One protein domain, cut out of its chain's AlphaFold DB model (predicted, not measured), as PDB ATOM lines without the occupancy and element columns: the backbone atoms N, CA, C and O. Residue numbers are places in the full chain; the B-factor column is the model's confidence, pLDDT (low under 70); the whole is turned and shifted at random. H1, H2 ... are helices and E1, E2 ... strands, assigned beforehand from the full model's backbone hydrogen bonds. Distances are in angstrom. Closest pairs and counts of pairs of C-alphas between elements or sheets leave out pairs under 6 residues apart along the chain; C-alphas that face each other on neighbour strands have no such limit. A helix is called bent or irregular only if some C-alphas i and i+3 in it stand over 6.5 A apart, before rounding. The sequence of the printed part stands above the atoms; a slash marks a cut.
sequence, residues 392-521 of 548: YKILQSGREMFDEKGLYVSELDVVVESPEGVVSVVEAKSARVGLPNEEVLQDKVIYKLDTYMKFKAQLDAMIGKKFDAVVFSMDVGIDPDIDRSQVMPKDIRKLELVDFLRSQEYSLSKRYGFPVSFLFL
ATOM      1  N   TYR A 392      55.557  86.708  90.221       97.69
ATOM      2  CA  TYR A 392      56.919  86.257  90.497       97.69
ATOM      3  C   TYR A 392      56.882  84.889  91.175       97.69
ATOM      4  O   TYR A 392      56.010  84.592  91.998       97.69
ATOM      5  N   LYS A 393      57.887  84.067  90.886       96.00
ATOM      6  CA  LYS A 393      58.126  82.821  91.602       96.00
ATOM      7  C   LYS A 393      58.914  83.123  92.875       96.00
ATOM      8  O   LYS A 393      60.024  83.642  92.805       96.00
ATOM      9  N   ILE A 394      58.372  82.753  94.032       94.81
ATOM     10  CA  ILE A 394      59.122  82.765  95.294       94.81
ATOM     11  C   ILE A 394      60.069  81.557  95.283       94.81
ATOM     12  O   ILE A 394      59.621  80.424  95.097       94.81
ATOM     13  N   LEU A 395      61.374  81.800  95.408       93.06
ATOM     14  CA  LEU A 395      62.409  80.763  95.432       93.06
ATOM     15  C   LEU A 395      62.762  80.344  96.864       93.06
ATOM     16  O   LEU A 395      62.953  79.155  97.104       93.06
ATOM     17  N   GLN A 396      62.867  81.310  97.784       90.25
ATOM     18  CA  GLN A 396      63.229  81.132  99.201       90.25
ATOM     19  C   GLN A 396      62.540  82.217 100.053       90.25
ATOM     20  O   GLN A 396      62.205  83.278  99.519       90.25
ATOM     21  N   SER A 397      62.329  81.960 101.349       88.44
ATOM     22  CA  SER A 397      61.731  82.896 102.319       88.44
ATOM     23  C   SER A 397      62.234  82.547 103.724       88.44
ATOM     24  O   SER A 397      61.909  81.460 104.183       88.44
ATOM     25  N   GLY A 398      62.993  83.432 104.382       81.38
ATOM     26  CA  GLY A 398      63.504  83.249 105.753       81.38
ATOM     27  C   GLY A 398      64.778  82.402 105.898       81.38
ATOM     28  O   GLY A 398      64.962  81.757 106.926       81.38
ATOM     29  N   ARG A 399      65.655  82.353 104.884       83.12
ATOM     30  CA  ARG A 399      66.742  81.356 104.839       83.12
ATOM     31  C   ARG A 399      68.076  81.865 105.388       83.12
ATOM     32  O   ARG A 399      68.622  82.856 104.901       83.12
ATOM     33  N   GLU A 400      68.665  81.127 106.326       86.19
ATOM     34  CA  GLU A 400      70.024  81.370 106.827       86.19
ATOM     35  C   GLU A 400      71.117  80.920 105.835       86.19
ATOM     36  O   GLU A 400      71.015  79.874 105.190       86.19
ATOM     37  N   MET A 401      72.199  81.699 105.748       85.12
ATOM     38  CA  MET A 401      73.399  81.406 104.964       85.12
ATOM     39  C   MET A 401      74.621  81.242 105.868       85.12
ATOM     40  O   MET A 401      74.974  82.141 106.638       85.12
ATOM     41  N   PHE A 402      75.324  80.129 105.667       85.31
ATOM     42  CA  PHE A 402      76.590  79.798 106.314       85.31
ATOM     43  C   PHE A 402      77.720  79.705 105.278       85.31
ATOM     44  O   PHE A 402      77.471  79.415 104.106       85.31
ATOM     45  N   ASP A 403      78.959  79.951 105.702       83.00
ATOM     46  CA  ASP A 403      80.145  79.722 104.876       83.00
ATOM     47  C   ASP A 403      80.589  78.243 104.891       83.00
ATOM     48  O   ASP A 403      80.039  77.398 105.597       83.00
ATOM     49  N   GLU A 404      81.634  77.923 104.125       82.88
ATOM     50  CA  GLU A 404      82.219  76.573 104.021       82.88
ATOM     51  C   GLU A 404      82.757  76.003 105.354       82.88
ATOM     52  O   GLU A 404      83.134  74.834 105.415       82.88
ATOM     53  N   LYS A 405      82.825  76.813 106.419       83.88
ATOM     54  CA  LYS A 405      83.281  76.440 107.767       83.88
ATOM     55  C   LYS A 405      82.136  76.422 108.788       83.88
ATOM     56  O   LYS A 405      82.408  76.359 109.993       83.88
ATOM     57  N   GLY A 406      80.888  76.521 108.324       81.81
ATOM     58  CA  GLY A 406      79.701  76.597 109.171       81.81
ATOM     59  C   GLY A 406      79.599  77.902 109.964       81.81
ATOM     60  O   GLY A 406      78.924  77.923 110.991       81.81
ATOM     61  N   LEU A 407      80.288  78.976 109.548       83.38
ATOM     62  CA  LEU A 407      80.134  80.299 110.156       83.38
ATOM     63  C   LEU A 407      78.901  80.986 109.566       83.38
ATOM     64  O   LEU A 407      78.742  81.015 108.347       83.38
ATOM     65  N   TYR A 408      78.050  81.569 110.408       84.12
ATOM     66  CA  TYR A 408      76.913  82.368 109.955       84.12
ATOM     67  C   TYR A 408      77.398  83.606 109.191       84.12
ATOM     68  O   TYR A 408      78.309  84.312 109.634       84.12
ATOM     69  N   VAL A 409      76.757  83.891 108.057       85.31
ATOM     70  CA  VAL A 409      77.101  85.022 107.189       85.31
ATOM     71  C   VAL A 409      75.972  86.044 107.110       85.31
ATOM     72  O   VAL A 409      76.206  87.237 107.302       85.31
ATOM     73  N   SER A 410      74.761  85.592 106.784       87.19
ATOM     74  CA  SER A 410      73.559  86.425 106.688       87.19
ATOM     75  C   SER A 410      72.313  85.549 106.627       87.19
ATOM     76  O   SER A 410      72.354  84.437 106.126       87.19
ATOM     77  N   GLU A 411      71.183  86.103 107.027       87.62
ATOM     78  CA  GLU A 411      69.841  85.661 106.648       87.62
ATOM     79  C   GLU A 411      69.422  86.332 105.326       87.62
ATOM     80  O   GLU A 411      69.890  87.447 105.041       87.62
ATOM     81  N   LEU A 412      68.587  85.665 104.525       91.31
ATOM     82  CA  LEU A 412      67.888  86.229 103.368       91.31
ATOM     83  C   LEU A 412      66.383  86.227 103.633       91.31
ATOM     84  O   LEU A 412      65.778  85.154 103.716       91.31
ATOM     85  N   ASP A 413      65.772  87.409 103.692       93.38
ATOM     86  CA  ASP A 413      64.350  87.492 104.036       93.38
ATOM     87  C   ASP A 413      63.470  86.861 102.931       93.38
ATOM     88  O   ASP A 413      62.636  86.007 103.221       93.38
ATOM     89  N   VAL A 414      63.672  87.215 101.651       95.06
ATOM     90  CA  VAL A 414      62.992  86.585 100.497       95.06
ATOM     91  C   VAL A 414      63.914  86.530  99.269       95.06
ATOM     92  O   VAL A 414      64.672  87.461  99.002       95.06
ATOM     93  N   VAL A 415      63.808  85.478  98.451       96.38
ATOM     94  CA  VAL A 415      64.406  85.428  97.102       96.38
ATOM     95  C   VAL A 415      63.315  85.168  96.068       96.38
ATOM     96  O   VAL A 415      62.531  84.227  96.213       96.38
ATOM     97  N   VAL A 416      63.263  85.983  95.013       97.50
ATOM     98  CA  VAL A 416      62.218  85.930  93.976       97.50
ATOM     99  C   VAL A 416      62.802  85.861  92.569       97.50
ATOM    100  O   VAL A 416      63.888  86.371  92.311       97.50
ATOM    101  N   GLU A 417      62.060  85.260  91.646       98.06
ATOM    102  CA  GLU A 417      62.354  85.219  90.212       98.06
ATOM    103  C   GLU A 417      61.185  85.840  89.431       98.06
ATOM    104  O   GLU A 417      60.031  85.440  89.613       98.06
ATOM    105  N   SER A 418      61.471  86.837  88.590       98.00
ATOM    106  CA  SER A 418      60.458  87.503  87.761       98.00
ATOM    107  C   SER A 418      59.980  86.606  86.606       98.00
ATOM    108  O   SER A 418      60.667  85.643  86.252       98.00
ATOM    109  N   PRO A 419      58.836  86.910  85.961       97.19
ATOM    110  CA  PRO A 419      58.396  86.208  84.748       97.19
ATOM    111  C   PRO A 419      59.425  86.221  83.602       97.19
ATOM    112  O   PRO A 419      59.432  85.322  82.764       97.19
ATOM    113  N   GLU A 420      60.303  87.226  83.573       96.75
ATOM    114  CA  GLU A 420      61.410  87.386  82.623       96.75
ATOM    115  C   GLU A 420      62.690  86.632  83.041       96.75
ATOM    116  O   GLU A 420      63.666  86.631  82.293       96.75
ATOM    117  N   GLY A 421      62.695  85.985  84.213       96.69
ATOM    118  CA  GLY A 421      63.816  85.201  84.740       96.69
ATOM    119  C   GLY A 421      64.838  85.986  85.569       96.69
ATOM    120  O   GLY A 421      65.891  85.435  85.879       96.69
ATOM    121  N   VAL A 422      64.554  87.244  85.934       97.56
ATOM    122  CA  VAL A 422      65.448  88.062  86.777       97.56
ATOM    123  C   VAL A 422      65.343  87.603  88.228       97.56
ATOM    124  O   VAL A 422      64.244  87.590  88.786       97.56
ATOM    125  N   VAL A 423      66.470  87.254  88.851       98.12
ATOM    126  CA  VAL A 423      66.517  86.784  90.243       98.12
ATOM    127  C   VAL A 423      66.902  87.929  91.179       98.12
ATOM    128  O   VAL A 423      67.996  88.484  91.087       98.12
ATOM    129  N   SER A 424      66.027  88.247  92.130       98.19
ATOM    130  CA  SER A 424      66.242  89.306  93.120       98.19
ATOM    131  C   SER A 424      66.309  88.740  94.533       98.19
ATOM    132  O   SER A 424      65.419  87.998  94.953       98.19
ATOM    133  N   VAL A 425      67.323  89.157  95.291       97.56
ATOM    134  CA  VAL A 425      67.316  89.059  96.759       97.56
ATOM    135  C   VAL A 425      66.516  90.242  97.295       97.56
ATOM    136  O   VAL A 425      66.733  91.375  96.865       97.56
ATOM    137  N   VAL A 426      65.581  89.995  98.208       98.00
ATOM    138  CA  VAL A 426      64.712  91.028  98.775       98.00
ATOM    139  C   VAL A 426      64.820  91.029 100.294       98.00
ATOM    140  O   VAL A 426      64.533  90.027 100.939       98.00
ATOM    141  N   GLU A 427      65.190  92.179 100.852       97.31
ATOM    142  CA  GLU A 427      65.361  92.388 102.289       97.31
ATOM    143  C   GLU A 427      64.237  93.265 102.853       97.31
ATOM    144  O   GLU A 427      64.159  94.459 102.566       97.31
ATOM    145  N   ALA A 428      63.373  92.682 103.677       96.44
ATOM    146  CA  ALA A 428      62.367  93.349 104.485       96.44
ATOM    147  C   ALA A 428      63.009  94.048 105.696       96.44
ATOM    148  O   ALA A 428      63.598  93.410 106.569       96.44
ATOM    149  N   LYS A 429      62.899  95.381 105.784       94.50
ATOM    150  CA  LYS A 429      63.462  96.164 106.898       94.50
ATOM    151  C   LYS A 429      62.516  97.275 107.362       94.50
ATOM    152  O   LYS A 429      62.059  98.119 106.594       94.50
ATOM    153  N   SER A 430      62.250  97.304 108.667       92.69
ATOM    154  CA  SER A 430      61.497  98.383 109.313       92.69
ATOM    155  C   SER A 430      62.415  99.567 109.632       92.69
ATOM    156  O   SER A 430      63.443  99.410 110.292       92.69
ATOM    157  N   ALA A 431      62.004 100.757 109.198       92.50
ATOM    158  CA  ALA A 431      62.604 102.055 109.502       92.50
ATOM    159  C   ALA A 431      61.563 103.003 110.138       92.50
ATOM    160  O   ALA A 431      61.553 104.209 109.910       92.50
ATOM    161  N   ARG A 432      60.644 102.438 110.935       88.00
ATOM    162  CA  ARG A 432      59.599 103.183 111.664       88.00
ATOM    163  C   ARG A 432      60.120 104.011 112.833       88.00
ATOM    164  O   ARG A 432      59.458 104.960 113.252       88.00
ATOM    165  N   VAL A 433      61.259 103.604 113.392       84.19
ATOM    166  CA  VAL A 433      61.992 104.362 114.407       84.19
ATOM    167  C   VAL A 433      62.662 105.535 113.702       84.19
ATOM    168  O   VAL A 433      63.339 105.334 112.699       84.19
ATOM    169  N   GLY A 434      62.453 106.751 114.211       82.38
ATOM    170  CA  GLY A 434      62.937 107.987 113.591       82.38
ATOM    171  C   GLY A 434      64.438 108.210 113.764       82.38
ATOM    172  O   GLY A 434      64.822 109.168 114.423       82.38
ATOM    173  N   LEU A 435      65.262 107.320 113.209       90.25
ATOM    174  CA  LEU A 435      66.711 107.480 113.092       90.25
ATOM    175  C   LEU A 435      67.074 108.571 112.062       90.25
ATOM    176  O   LEU A 435      66.270 108.856 111.169       90.25
ATOM    177  N   PRO A 436      68.293 109.141 112.123       93.25
ATOM    178  CA  PRO A 436      68.873 109.907 111.020       93.25
ATOM    179  C   PRO A 436      68.907 109.101 109.709       93.25
ATOM    180  O   PRO A 436      69.158 107.895 109.712       93.25
ATOM    181  N   ASN A 437      68.703 109.769 108.573       95.75
ATOM    182  CA  ASN A 437      68.608 109.126 107.256       95.75
ATOM    183  C   ASN A 437      69.866 108.316 106.893       95.75
ATOM    184  O   ASN A 437      69.778 107.182 106.418       95.75
ATOM    185  N   GLU A 438      71.039 108.884 107.160       96.19
ATOM    186  CA  GLU A 438      72.342 108.260 106.950       96.19
ATOM    187  C   GLU A 438      72.546 107.038 107.858       96.19
ATOM    188  O   GLU A 438      73.168 106.062 107.438       96.19
ATOM    189  N   GLU A 439      71.984 107.053 109.071       94.12
ATOM    190  CA  GLU A 439      72.030 105.923 110.004       94.12
ATOM    191  C   GLU A 439      71.129 104.778 109.522       94.12
ATOM    192  O   GLU A 439      71.578 103.635 109.488       94.12
ATOM    193  N   VAL A 440      69.916 105.073 109.027       95.44
ATOM    194  CA  VAL A 440      69.050 104.064 108.379       95.44
ATOM    195  C   VAL A 440      69.759 103.415 107.190       95.44
ATOM    196  O   VAL A 440      69.744 102.192 107.054       95.44
ATOM    197  N   LEU A 441      70.399 104.214 106.333       97.31
ATOM    198  CA  LEU A 441      71.151 103.706 105.185       97.31
ATOM    199  C   LEU A 441      72.344 102.845 105.626       97.31
ATOM    200  O   LEU A 441      72.571 101.778 105.055       97.31
ATOM    201  N   GLN A 442      73.097 103.267 106.639       95.44
ATOM    202  CA  GLN A 442      74.265 102.519 107.098       95.44
ATOM    203  C   GLN A 442      73.884 101.190 107.773       95.44
ATOM    204  O   GLN A 442      74.475 100.155 107.453       95.44
ATOM    205  N   ASP A 443      72.894 101.217 108.668       90.19
ATOM    206  CA  ASP A 443      72.457 100.076 109.481       90.19
ATOM    207  C   ASP A 443      71.606  99.072 108.685       90.19
ATOM    208  O   ASP A 443      71.862  97.868 108.721       90.19
ATOM    209  N   LYS A 444      70.615  99.544 107.913       93.38
ATOM    210  CA  LYS A 444      69.661  98.660 107.215       93.38
ATOM    211  C   LYS A 444      70.112  98.231 105.820       93.38
ATOM    212  O   LYS A 444      69.687  97.171 105.367       93.38
ATOM    213  N   VAL A 445      70.937  99.031 105.134       96.94
ATOM    214  CA  VAL A 445      71.202  98.876 103.689       96.94
ATOM    215  C   VAL A 445      72.668  98.541 103.403       96.94
ATOM    216  O   VAL A 445      72.963  97.471 102.868       96.94
ATOM    217  N   ILE A 446      73.602  99.426 103.767       97.38
ATOM    218  CA  ILE A 446      75.027  99.299 103.409       97.38
ATOM    219  C   ILE A 446      75.641  98.033 104.009       97.38
ATOM    220  O   ILE A 446      76.326  97.306 103.294       97.38
ATOM    221  N   TYR A 447      75.349  97.714 105.275       92.12
ATOM    222  CA  TYR A 447      75.849  96.491 105.917       92.12
ATOM    223  C   TYR A 447      75.452  95.205 105.162       92.12
ATOM    224  O   TYR A 447      76.289  94.323 104.944       92.12
ATOM    225  N   LYS A 448      74.196  95.109 104.704       94.12
ATOM    226  CA  LYS A 448      73.705  93.970 103.911       94.12
ATOM    227  C   LYS A 448      74.345  93.941 102.517       94.12
ATOM    228  O   LYS A 448      74.816  92.889 102.097       94.12
ATOM    229  N   LEU A 449      74.468  95.085 101.837       97.25
ATOM    230  CA  LEU A 449      75.116  95.169 100.518       97.25
ATOM    231  C   LEU A 449      76.617  94.831 100.550       97.25
ATOM    232  O   LEU A 449      77.086  94.075  99.698       97.25
ATOM    233  N   ASP A 450      77.366  95.333 101.537       96.19
ATOM    234  CA  ASP A 450      78.782  94.985 101.739       96.19
ATOM    235  C   ASP A 450      78.941  93.472 101.994       96.19
ATOM    236  O   ASP A 450      79.858  92.841 101.460       96.19
ATOM    237  N   THR A 451      78.008  92.867 102.739       92.19
ATOM    238  CA  THR A 451      77.957  91.415 102.982       92.19
ATOM    239  C   THR A 451      77.671  90.640 101.688       92.19
ATOM    240  O   THR A 451      78.422  89.730 101.337       92.19
ATOM    241  N   TYR A 452      76.647  91.019 100.919       94.50
ATOM    242  CA  TYR A 452      76.284  90.322  99.678       94.50
ATOM    243  C   TYR A 452      77.338  90.437  98.580       94.50
ATOM    244  O   TYR A 452      77.596  89.467  97.872       94.50
ATOM    245  N   MET A 453      77.990  91.594  98.458       95.12
ATOM    246  CA  MET A 453      79.105  91.772  97.529       95.12
ATOM    247  C   MET A 453      80.291  90.876  97.911       95.12
ATOM    248  O   MET A 453      80.867  90.221  97.042       95.12
ATOM    249  N   LYS A 454      80.631  90.799  99.205       93.94
ATOM    250  CA  LYS A 454      81.722  89.953  99.711       93.94
ATOM    251  C   LYS A 454      81.469  88.459  99.479       93.94
ATOM    252  O   LYS A 454      82.409  87.731  99.172       93.94
ATOM    253  N   PHE A 455      80.223  88.011  99.616       92.56
ATOM    254  CA  PHE A 455      79.853  86.592  99.599       92.56
ATOM    255  C   PHE A 455      79.015  86.182  98.370       92.56
ATOM    256  O   PHE A 455      78.335  85.155  98.383       92.56
ATOM    257  N   LYS A 456      79.085  86.951  97.269       92.50
ATOM    258  CA  LYS A 456      78.201  86.786  96.099       92.50
ATOM    259  C   LYS A 456      78.184  85.369  95.515       92.50
ATOM    260  O   LYS A 456      77.122  84.852  95.195       92.50
ATOM    261  N   ALA A 457      79.347  84.730  95.387       92.12
ATOM    262  CA  ALA A 457      79.444  83.387  94.812       92.12
ATOM    263  C   ALA A 457      78.755  82.313  95.678       92.12
ATOM    264  O   ALA A 457      78.194  81.361  95.141       92.12
ATOM    265  N   GLN A 458      78.764  82.486  97.003       91.00
ATOM    266  CA  GLN A 458      78.104  81.585  97.951       91.00
ATOM    267  C   GLN A 458      76.586  81.807  97.946       91.00
ATOM    268  O   GLN A 458      75.839  80.833  97.911       91.00
ATOM    269  N   LEU A 459      76.132  83.063  97.852       91.06
ATOM    270  CA  LEU A 459      74.723  83.398  97.613       91.06
ATOM    271  C   LEU A 459      74.207  82.772  96.312       91.06
ATOM    272  O   LEU A 459      73.194  82.078  96.326       91.06
ATOM    273  N   ASP A 460      74.933  82.957  95.204       93.44
ATOM    274  CA  ASP A 460      74.567  82.402  93.897       93.44
ATOM    275  C   ASP A 460      74.477  80.855  93.940       93.44
ATOM    276  O   ASP A 460      73.592  80.254  93.326       93.44
ATOM    277  N   ALA A 461      75.354  80.197  94.710       91.25
ATOM    278  CA  ALA A 461      75.314  78.750  94.931       91.25
ATOM    279  C   ALA A 461      74.144  78.306  95.833       91.25
ATOM    280  O   ALA A 461      73.456  77.340  95.505       91.25
ATOM    281  N   MET A 462      73.874  79.020  96.933       89.38
ATOM    282  CA  MET A 462      72.794  78.716  97.885       89.38
ATOM    283  C   MET A 462      71.395  78.931  97.287       89.38
ATOM    284  O   MET A 462      70.462  78.174  97.576       89.38
ATOM    285  N   ILE A 463      71.245  79.953  96.444       91.88
ATOM    286  CA  ILE A 463      70.030  80.226  95.662       91.88
ATOM    287  C   ILE A 463      69.867  79.186  94.536       91.88
ATOM    288  O   ILE A 463      68.752  78.917  94.088       91.88
ATOM    289  N   GLY A 464      70.969  78.582  94.075       93.06
ATOM    290  CA  GLY A 464      71.008  77.699  92.904       93.06
ATOM    291  C   GLY A 464      70.909  78.451  91.570       93.06
ATOM    292  O   GLY A 464      70.761  77.832  90.516       93.06
ATOM    293  N   LYS A 465      70.970  79.786  91.614       94.56
ATOM    294  CA  LYS A 465      70.955  80.718  90.482       94.56
ATOM    295  C   LYS A 465      71.773  81.944  90.856       94.56
ATOM    296  O   LYS A 465      71.809  82.328  92.021       94.56
ATOM    297  N   LYS A 466      72.356  82.607  89.857       95.56
ATOM    298  CA  LYS A 466      72.917  83.942  90.074       95.56
ATOM    299  C   LYS A 466      71.793  84.899  90.447       95.56
ATOM    300  O   LYS A 466      70.795  84.919  89.737       95.56
ATOM    301  N   PHE A 467      71.963  85.679  91.512       94.19
ATOM    302  CA  PHE A 467      71.105  86.842  91.721       94.19
ATOM    303  C   PHE A 467      71.604  88.017  90.875       94.19
ATOM    304  O   PHE A 467      72.816  88.249  90.759       94.19
ATOM    305  N   ASP A 468      70.652  88.742  90.302       96.75
ATOM    306  CA  ASP A 468      70.849  89.869  89.398       96.75
ATOM    307  C   ASP A 468      70.661  91.213  90.108       96.75
ATOM    308  O   ASP A 468      71.305  92.185  89.729       96.75
ATOM    309  N   ALA A 469      69.800  91.280  91.131       97.94
ATOM    310  CA  ALA A 469      69.442  92.517  91.827       97.94
ATOM    311  C   ALA A 469      69.228  92.325  93.339       97.94
ATOM    312  O   ALA A 469      68.974  91.215  93.817       97.94
ATOM    313  N   VAL A 470      69.285  93.435  94.081       98.25
ATOM    314  CA  VAL A 470      68.893  93.517  95.495       98.25
ATOM    315  C   VAL A 470      67.789  94.562  95.655       98.25
ATOM    316  O   VAL A 470      67.903  95.687  95.163       98.25
ATOM    317  N   VAL A 471      66.716  94.206  96.357       98.62
ATOM    318  CA  VAL A 471      65.602  95.111  96.660       98.62
ATOM    319  C   VAL A 471      65.442  95.225  98.169       98.62
ATOM    320  O   VAL A 471      65.351  94.219  98.862       98.62
ATOM    321  N   PHE A 472      65.359  96.442  98.691       98.44
ATOM    322  CA  PHE A 472      65.016  96.672 100.091       98.44
ATOM    323  C   PHE A 472      63.523  96.981 100.197       98.44
ATOM    324  O   PHE A 472      63.059  98.007  99.699       98.44
ATOM    325  N   SER A 473      62.770  96.078 100.823       97.94
ATOM    326  CA  SER A 473      61.356  96.241 101.154       97.94
ATOM    327  C   SER A 473      61.239  96.988 102.487       97.94
ATOM    328  O   SER A 473      61.383  96.415 103.566       97.94
ATOM    329  N   MET A 474      61.060  98.304 102.411       96.81
ATOM    330  CA  MET A 474      61.161  99.235 103.533       96.81
ATOM    331  C   MET A 474      59.791  99.611 104.104       96.81
ATOM    332  O   MET A 474      58.931 100.123 103.383       96.81
ATOM    333  N   ASP A 475      59.623  99.478 105.422       94.81
ATOM    334  CA  ASP A 475      58.485 100.054 106.155       94.81
ATOM    335  C   ASP A 475      58.911 101.294 106.947       94.81
ATOM    336  O   ASP A 475      59.491 101.199 108.028       94.81
ATOM    337  N   VAL A 476      58.580 102.470 106.415       92.25
ATOM    338  CA  VAL A 476      58.835 103.780 107.041       92.25
ATOM    339  C   VAL A 476      57.702 104.245 107.976       92.25
ATOM    340  O   VAL A 476      57.765 105.329 108.548       92.25
ATOM    341  N   GLY A 477      56.636 103.453 108.144       88.00
ATOM    342  CA  GLY A 477      55.487 103.768 109.007       88.00
ATOM    343  C   GLY A 477      54.472 104.757 108.425       88.00
ATOM    344  O   GLY A 477      53.491 105.081 109.093       88.00
ATOM    345  N   ILE A 478      54.679 105.211 107.188       87.12
ATOM    346  CA  ILE A 478      53.776 106.081 106.426       87.12
ATOM    347  C   ILE A 478      53.595 105.533 105.004       87.12
ATOM    348  O   ILE A 478      54.363 104.687 104.555       87.12
ATOM    349  N   ASP A 479      52.526 105.938 104.321       86.25
ATOM    350  CA  ASP A 479      52.297 105.596 102.914       86.25
ATOM    351  C   ASP A 479      53.193 106.514 102.061       86.25
ATOM    352  O   ASP A 479      53.090 107.733 102.214       86.25
ATOM    353  N   PRO A 480      54.102 105.981 101.220       86.75
ATOM    354  CA  PRO A 480      55.006 106.797 100.405       86.75
ATOM    355  C   PRO A 480      54.272 107.684  99.388       86.75
ATOM    356  O   PRO A 480      54.837 108.687  98.954       86.75
ATOM    357  N   ASP A 481      53.034 107.330  99.027       86.81
ATOM    358  CA  ASP A 481      52.223 108.014  98.017       86.81
ATOM    359  C   ASP A 481      51.124 108.901  98.645       86.81
ATOM    360  O   ASP A 481      50.262 109.431  97.936       86.81
ATOM    361  N   ILE A 482      51.149 109.103  99.972       87.50
ATOM    362  CA  ILE A 482      50.236 110.028 100.656       87.50
ATOM    363  C   ILE A 482      50.461 111.476 100.201       87.50
ATOM    364  O   ILE A 482      51.585 111.943 100.001       87.50
ATOM    365  N   ASP A 483      49.370 112.232 100.103       87.81
ATOM    366  CA  ASP A 483      49.421 113.676  99.905       87.81
ATOM    367  C   ASP A 483      50.144 114.344 101.088       87.81
ATOM    368  O   ASP A 483      49.662 114.320 102.223       87.81
ATOM    369  N   ARG A 484      51.299 114.969 100.819       89.56
ATOM    370  CA  ARG A 484      52.143 115.610 101.845       89.56
ATOM    371  C   ARG A 484      51.411 116.696 102.634       89.56
ATOM    372  O   ARG A 484      51.781 116.944 103.776       89.56
ATOM    373  N   SER A 485      50.365 117.311 102.073       89.06
ATOM    374  CA  SER A 485      49.546 118.302 102.786       89.06
ATOM    375  C   SER A 485      48.686 117.699 103.908       89.06
ATOM    376  O   SER A 485      48.226 118.423 104.788       89.06
ATOM    377  N   GLN A 486      48.500 116.374 103.907       86.56
ATOM    378  CA  GLN A 486      47.724 115.617 104.894       86.56
ATOM    379  C   GLN A 486      48.614 114.986 105.981       86.56
ATOM    380  O   GLN A 486      48.112 114.378 106.927       86.56
ATOM    381  N   VAL A 487      49.940 115.122 105.864       86.31
ATOM    382  CA  VAL A 487      50.917 114.520 106.778       86.31
ATOM    383  C   VAL A 487      51.153 115.428 107.980       86.31
ATOM    384  O   VAL A 487      51.363 116.633 107.849       86.31
ATOM    385  N   MET A 488      51.143 114.847 109.180       84.38
ATOM    386  CA  MET A 488      51.459 115.584 110.403       84.38
ATOM    387  C   MET A 488      52.929 116.034 110.394       84.38
ATOM    388  O   MET A 488      53.785 115.242 110.007       84.38
ATOM    389  N   PRO A 489      53.276 117.238 110.896       84.62
ATOM    390  CA  PRO A 489      54.649 117.755 110.845       84.62
ATOM    391  C   PRO A 489      55.722 116.807 111.403       84.62
ATOM    392  O   PRO A 489      56.818 116.724 110.857       84.62
ATOM    393  N   LYS A 490      55.391 116.036 112.449       80.56
ATOM    394  CA  LYS A 490      56.280 115.027 113.051       80.56
ATOM    395  C   LYS A 490      56.614 113.844 112.124       80.56
ATOM    396  O   LYS A 490      57.622 113.181 112.330       80.56
ATOM    397  N   ASP A 491      55.765 113.570 111.135       84.88
ATOM    398  CA  ASP A 491      55.865 112.420 110.235       84.88
ATOM    399  C   ASP A 491      56.480 112.793 108.872       84.88
ATOM    400  O   ASP A 491      56.803 111.900 108.090       84.88
ATOM    401  N   ILE A 492      56.725 114.086 108.604       88.00
ATOM    402  CA  ILE A 492      57.377 114.567 107.370       88.00
ATOM    403  C   ILE A 492      58.748 113.904 107.168       88.00
ATOM    404  O   ILE A 492      59.036 113.448 106.061       88.00
ATOM    405  N   ARG A 493      59.537 113.734 108.242       88.12
ATOM    406  CA  ARG A 493      60.858 113.076 108.184       88.12
ATOM    407  C   ARG A 493      60.815 111.661 107.588       88.12
ATOM    408  O   ARG A 493      61.781 111.221 106.978       88.12
ATOM    409  N   LYS A 494      59.690 110.946 107.711       90.81
ATOM    410  CA  LYS A 494      59.527 109.601 107.125       90.81
ATOM    411  C   LYS A 494      59.407 109.649 105.604       90.81
ATOM    412  O   LYS A 494      59.877 108.735 104.938       90.81
ATOM    413  N   LEU A 495      58.818 110.708 105.046       92.12
ATOM    414  CA  LEU A 495      58.802 110.934 103.598       92.12
ATOM    415  C   LEU A 495      60.145 111.468 103.092       92.12
ATOM    416  O   LEU A 495      60.575 111.083 102.009       92.12
ATOM    417  N   GLU A 496      60.842 112.280 103.887       94.31
ATOM    418  CA  GLU A 496      62.224 112.688 103.590       94.31
ATOM    419  C   GLU A 496      63.162 111.469 103.527       94.31
ATOM    420  O   GLU A 496      64.005 111.399 102.637       94.31
ATOM    421  N   LEU A 497      62.966 110.468 104.394       95.56
ATOM    422  CA  LEU A 497      63.671 109.185 104.331       95.56
ATOM    423  C   LEU A 497      63.350 108.389 103.049       95.56
ATOM    424  O   LEU A 497      64.258 107.815 102.449       95.56
ATOM    425  N   VAL A 498      62.089 108.368 102.595       96.19
ATOM    426  CA  VAL A 498      61.695 107.737 101.314       96.19
ATOM    427  C   VAL A 498      62.413 108.402 100.137       96.19
ATOM    428  O   VAL A 498      62.996 107.709  99.300       96.19
ATOM    429  N   ASP A 499      62.396 109.737 100.079       96.50
ATOM    430  CA  ASP A 499      63.075 110.515  99.035       96.50
ATOM    431  C   ASP A 499      64.595 110.285  99.072       96.50
ATOM    432  O   ASP A 499      65.223 110.050  98.035       96.50
ATOM    433  N   PHE A 500      65.181 110.304 100.272       98.12
ATOM    434  CA  PHE A 500      66.601 110.072 100.494       98.12
ATOM    435  C   PHE A 500      67.031 108.684 100.015       98.12
ATOM    436  O   PHE A 500      67.948 108.598  99.199       98.12
ATOM    437  N   LEU A 501      66.365 107.607 100.445       98.00
ATOM    438  CA  LEU A 501      66.723 106.245 100.039       98.00
ATOM    439  C   LEU A 501      66.593 106.065  98.517       98.00
ATOM    440  O   LEU A 501      67.543 105.608  97.884       98.00
ATOM    441  N   ARG A 502      65.500 106.545  97.902       97.81
ATOM    442  CA  ARG A 502      65.345 106.553  96.431       97.81
ATOM    443  C   ARG A 502      66.490 107.290  95.727       97.81
ATOM    444  O   ARG A 502      66.976 106.828  94.699       97.81
ATOM    445  N   SER A 503      66.985 108.398  96.288       98.31
ATOM    446  CA  SER A 503      68.132 109.118  95.713       98.31
ATOM    447  C   SER A 503      69.448 108.318  95.730       98.31
ATOM    448  O   SER A 503      70.343 108.607  94.933       98.31
ATOM    449  N   GLN A 504      69.564 107.290  96.583       98.62
ATOM    450  CA  GLN A 504      70.752 106.433  96.678       98.62
ATOM    451  C   GLN A 504      70.747 105.235  95.715       98.62
ATOM    452  O   GLN A 504      71.790 104.616  95.527       98.62
ATOM    453  N   GLU A 505      69.631 104.895  95.059       98.62
ATOM    454  CA  GLU A 505      69.542 103.697  94.199       98.62
ATOM    455  C   GLU A 505      70.648 103.646  93.137       98.62
ATOM    456  O   GLU A 505      71.335 102.635  92.983       98.62
ATOM    457  N   TYR A 506      70.891 104.763  92.446       98.44
ATOM    458  CA  TYR A 506      71.925 104.850  91.412       98.44
ATOM    459  C   TYR A 506      73.354 104.781  91.978       98.44
ATOM    460  O   TYR A 506      74.212 104.110  91.397       98.44
ATOM    461  N   SER A 507      73.629 105.453  93.103       98.44
ATOM    462  CA  SER A 507      74.965 105.459  93.720       98.44
ATOM    463  C   SER A 507      75.317 104.082  94.290       98.44
ATOM    464  O   SER A 507      76.427 103.596  94.062       98.44
ATOM    465  N   LEU A 508      74.358 103.420  94.943       98.56
ATOM    466  CA  LEU A 508      74.478 102.053  95.449       98.56
ATOM    467  C   LEU A 508      74.631 101.053  94.297       98.56
ATOM    468  O   LEU A 508      75.604 100.303  94.287       98.56
ATOM    469  N   SER A 509      73.756 101.096  93.286       98.62
ATOM    470  CA  SER A 509      73.842 100.190  92.127       98.62
ATOM    471  C   SER A 509      75.209 100.268  91.442       98.62
ATOM    472  O   SER A 509      75.823  99.252  91.115       98.62
ATOM    473  N   LYS A 510      75.734 101.490  91.277       98.31
ATOM    474  CA  LYS A 510      77.067 101.724  90.713       98.31
ATOM    475  C   LYS A 510      78.200 101.241  91.629       98.31
ATOM    476  O   LYS A 510      79.201 100.752  91.113       98.31
ATOM    477  N   ARG A 511      78.074 101.392  92.954       98.00
ATOM    478  CA  ARG A 511      79.078 100.941  93.940       98.00
ATOM    479  C   ARG A 511      79.180  99.417  93.997       98.00
ATOM    480  O   ARG A 511      80.291  98.905  94.075       98.00
ATOM    481  N   TYR A 512      78.046  98.719  93.975       97.44
ATOM    482  CA  TYR A 512      77.980  97.273  94.215       97.44
ATOM    483  C   TYR A 512      77.960  96.417  92.940       97.44
ATOM    484  O   TYR A 512      78.196  95.212  93.009       97.44
ATOM    485  N   GLY A 513      77.746  97.021  91.766       96.44
ATOM    486  CA  GLY A 513      77.847  96.338  90.469       96.44
ATOM    487  C   GLY A 513      76.604  95.542  90.058       96.44
ATOM    488  O   GLY A 513      76.650  94.819  89.066       96.44
ATOM    489  N   PHE A 514      75.500  95.691  90.788       96.75
ATOM    490  CA  PHE A 514      74.183  95.126  90.492       96.75
ATOM    491  C   PHE A 514      73.089  96.145  90.861       96.75
ATOM    492  O   PHE A 514      73.318  96.959  91.756       96.75
ATOM    493  N   PRO A 515      71.913  96.143  90.203       98.38
ATOM    494  CA  PRO A 515      70.781  96.981  90.587       98.38
ATOM    495  C   PRO A 515      70.405  96.866  92.070       98.38
ATOM    496  O   PRO A 515      70.178  95.772  92.589       98.38
ATOM    497  N   VAL A 516      70.296  98.021  92.723       98.62
ATOM    498  CA  VAL A 516      69.787  98.213  94.085       98.62
ATOM    499  C   VAL A 516      68.574  99.136  94.009       98.62
ATOM    500  O   VAL A 516      68.665 100.211  93.416       98.62
ATOM    501  N   SER A 517      67.449  98.734  94.601       98.38
ATOM    502  CA  SER A 517      66.203  99.522  94.597       98.38
ATOM    503  C   SER A 517      65.424  99.417  95.910       98.38
ATOM    504  O   SER A 517      65.642  98.490  96.692       98.38
ATOM    505  N   PHE A 518      64.509 100.361  96.148       98.25
ATOM    506  CA  PHE A 518      63.669 100.418  97.344       98.25
ATOM    507  C   PHE A 518      62.183 100.254  97.007       98.25
ATOM    508  O   PHE A 518      61.555 101.105  96.370       98.25
ATOM    509  N   LEU A 519      61.597  99.171  97.510       97.38
ATOM    510  CA  LEU A 519      60.159  98.937  97.532       97.38
ATOM    511  C   LEU A 519      59.625  99.421  98.885       97.38
ATOM    512  O   LEU A 519      60.120  99.000  99.919       97.38
ATOM    513  N   PHE A 520      58.613 100.285  98.916       96.12
ATOM    514  CA  PHE A 520      58.069 100.800 100.179       96.12
ATOM    515  C   PHE A 520      56.721 100.144 100.485       96.12
ATOM    516  O   PHE A 520      55.748 100.373  99.766       96.12
ATOM    517  N   LEU A 521      56.660  99.332 101.546       93.19
ATOM    518  CA  LEU A 521      55.455  98.616 101.979       93.19
ATOM    519  C   LEU A 521      55.128  98.934 103.441       93.19
ATOM    520  O   LEU A 521      55.994  98.940 104.309       93.19
TER     521      LEU A 521
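This is residues 392 to 521 of the 548 residues of an uncharacterized protein of Elusimicrobia bacterium CG11_big_fil_rev_8_21_14_0_20_64_6 (UniProt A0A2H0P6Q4). A twisted wall of five strands has its helices over one face: H3 covers the E5 end, H2 the E1 and E2 end, and H1b lies between. The printed part has 130 residues, in the order E1 E2 E3 H1 H2 E4 H3 E5, and is of mixed class. The mixed sheet runs E1 E2 E3 E4 E5, with E1 to E3 antiparallel and E3 to E5 parallel. The whole is compact, radius of gyration of the C-alphas 15.7 A, yet elongated, 51 by 32 by 27 A.

E1, residues 393 to 402, begins at C-alpha (58.126, 82.821, 91.602) and bends by 69 degrees at 398. E2 is 408 to 417, 24.7 A; E3 423 to 430, 22.9 A; E4 469 to 475; E5 516 to 520, ending at C-alpha (58.069, 100.800, 100.179). H3, 489 to 512, spans 35.2 A and is irregular, with C-alphas 503 and 506 7.1 A apart. H1, 437 to 454, was assigned as one helix by its hydrogen bonds but is bent, C-alphas 444 and 447 being 6.7 A apart; its arms are H1a, 437 to 444, and H1b, 447 to 454. H2 is 456 to 463.

E1, E2 and E3 form a meander, each strand the antiparallel neighbour of the one before; N 395 and O 415 are 2.8 A apart, N 426 and O 414 2.8 A. Parallel E3 and E4 have N 427 and O 471 at 2.9 A; E4 and E5 have N 474 and O 519 at 2.8 A. E3, H1, H2, E4 and E4, H3, E5 are strand-helix-strand units, parallel neighbours joined through helices, with right-handed crossovers. H3 has a height over the sheet of 8.3 A. H1a, which only grazes the sheet, touches H3, C-alphas 437 and 497 being 5.7 A apart. Every O i to N i+4 pair is within hydrogen-bond range in H1a, H1b and H2, and 14 of 20 in H3.

The C-alphas of Lys 405 and Ser 485, the two farthest apart, are 54.0 A apart. The link E4 to H3 is long, 13 residues. The printed part has no cut, and no printed residue is under 70 in pLDDT.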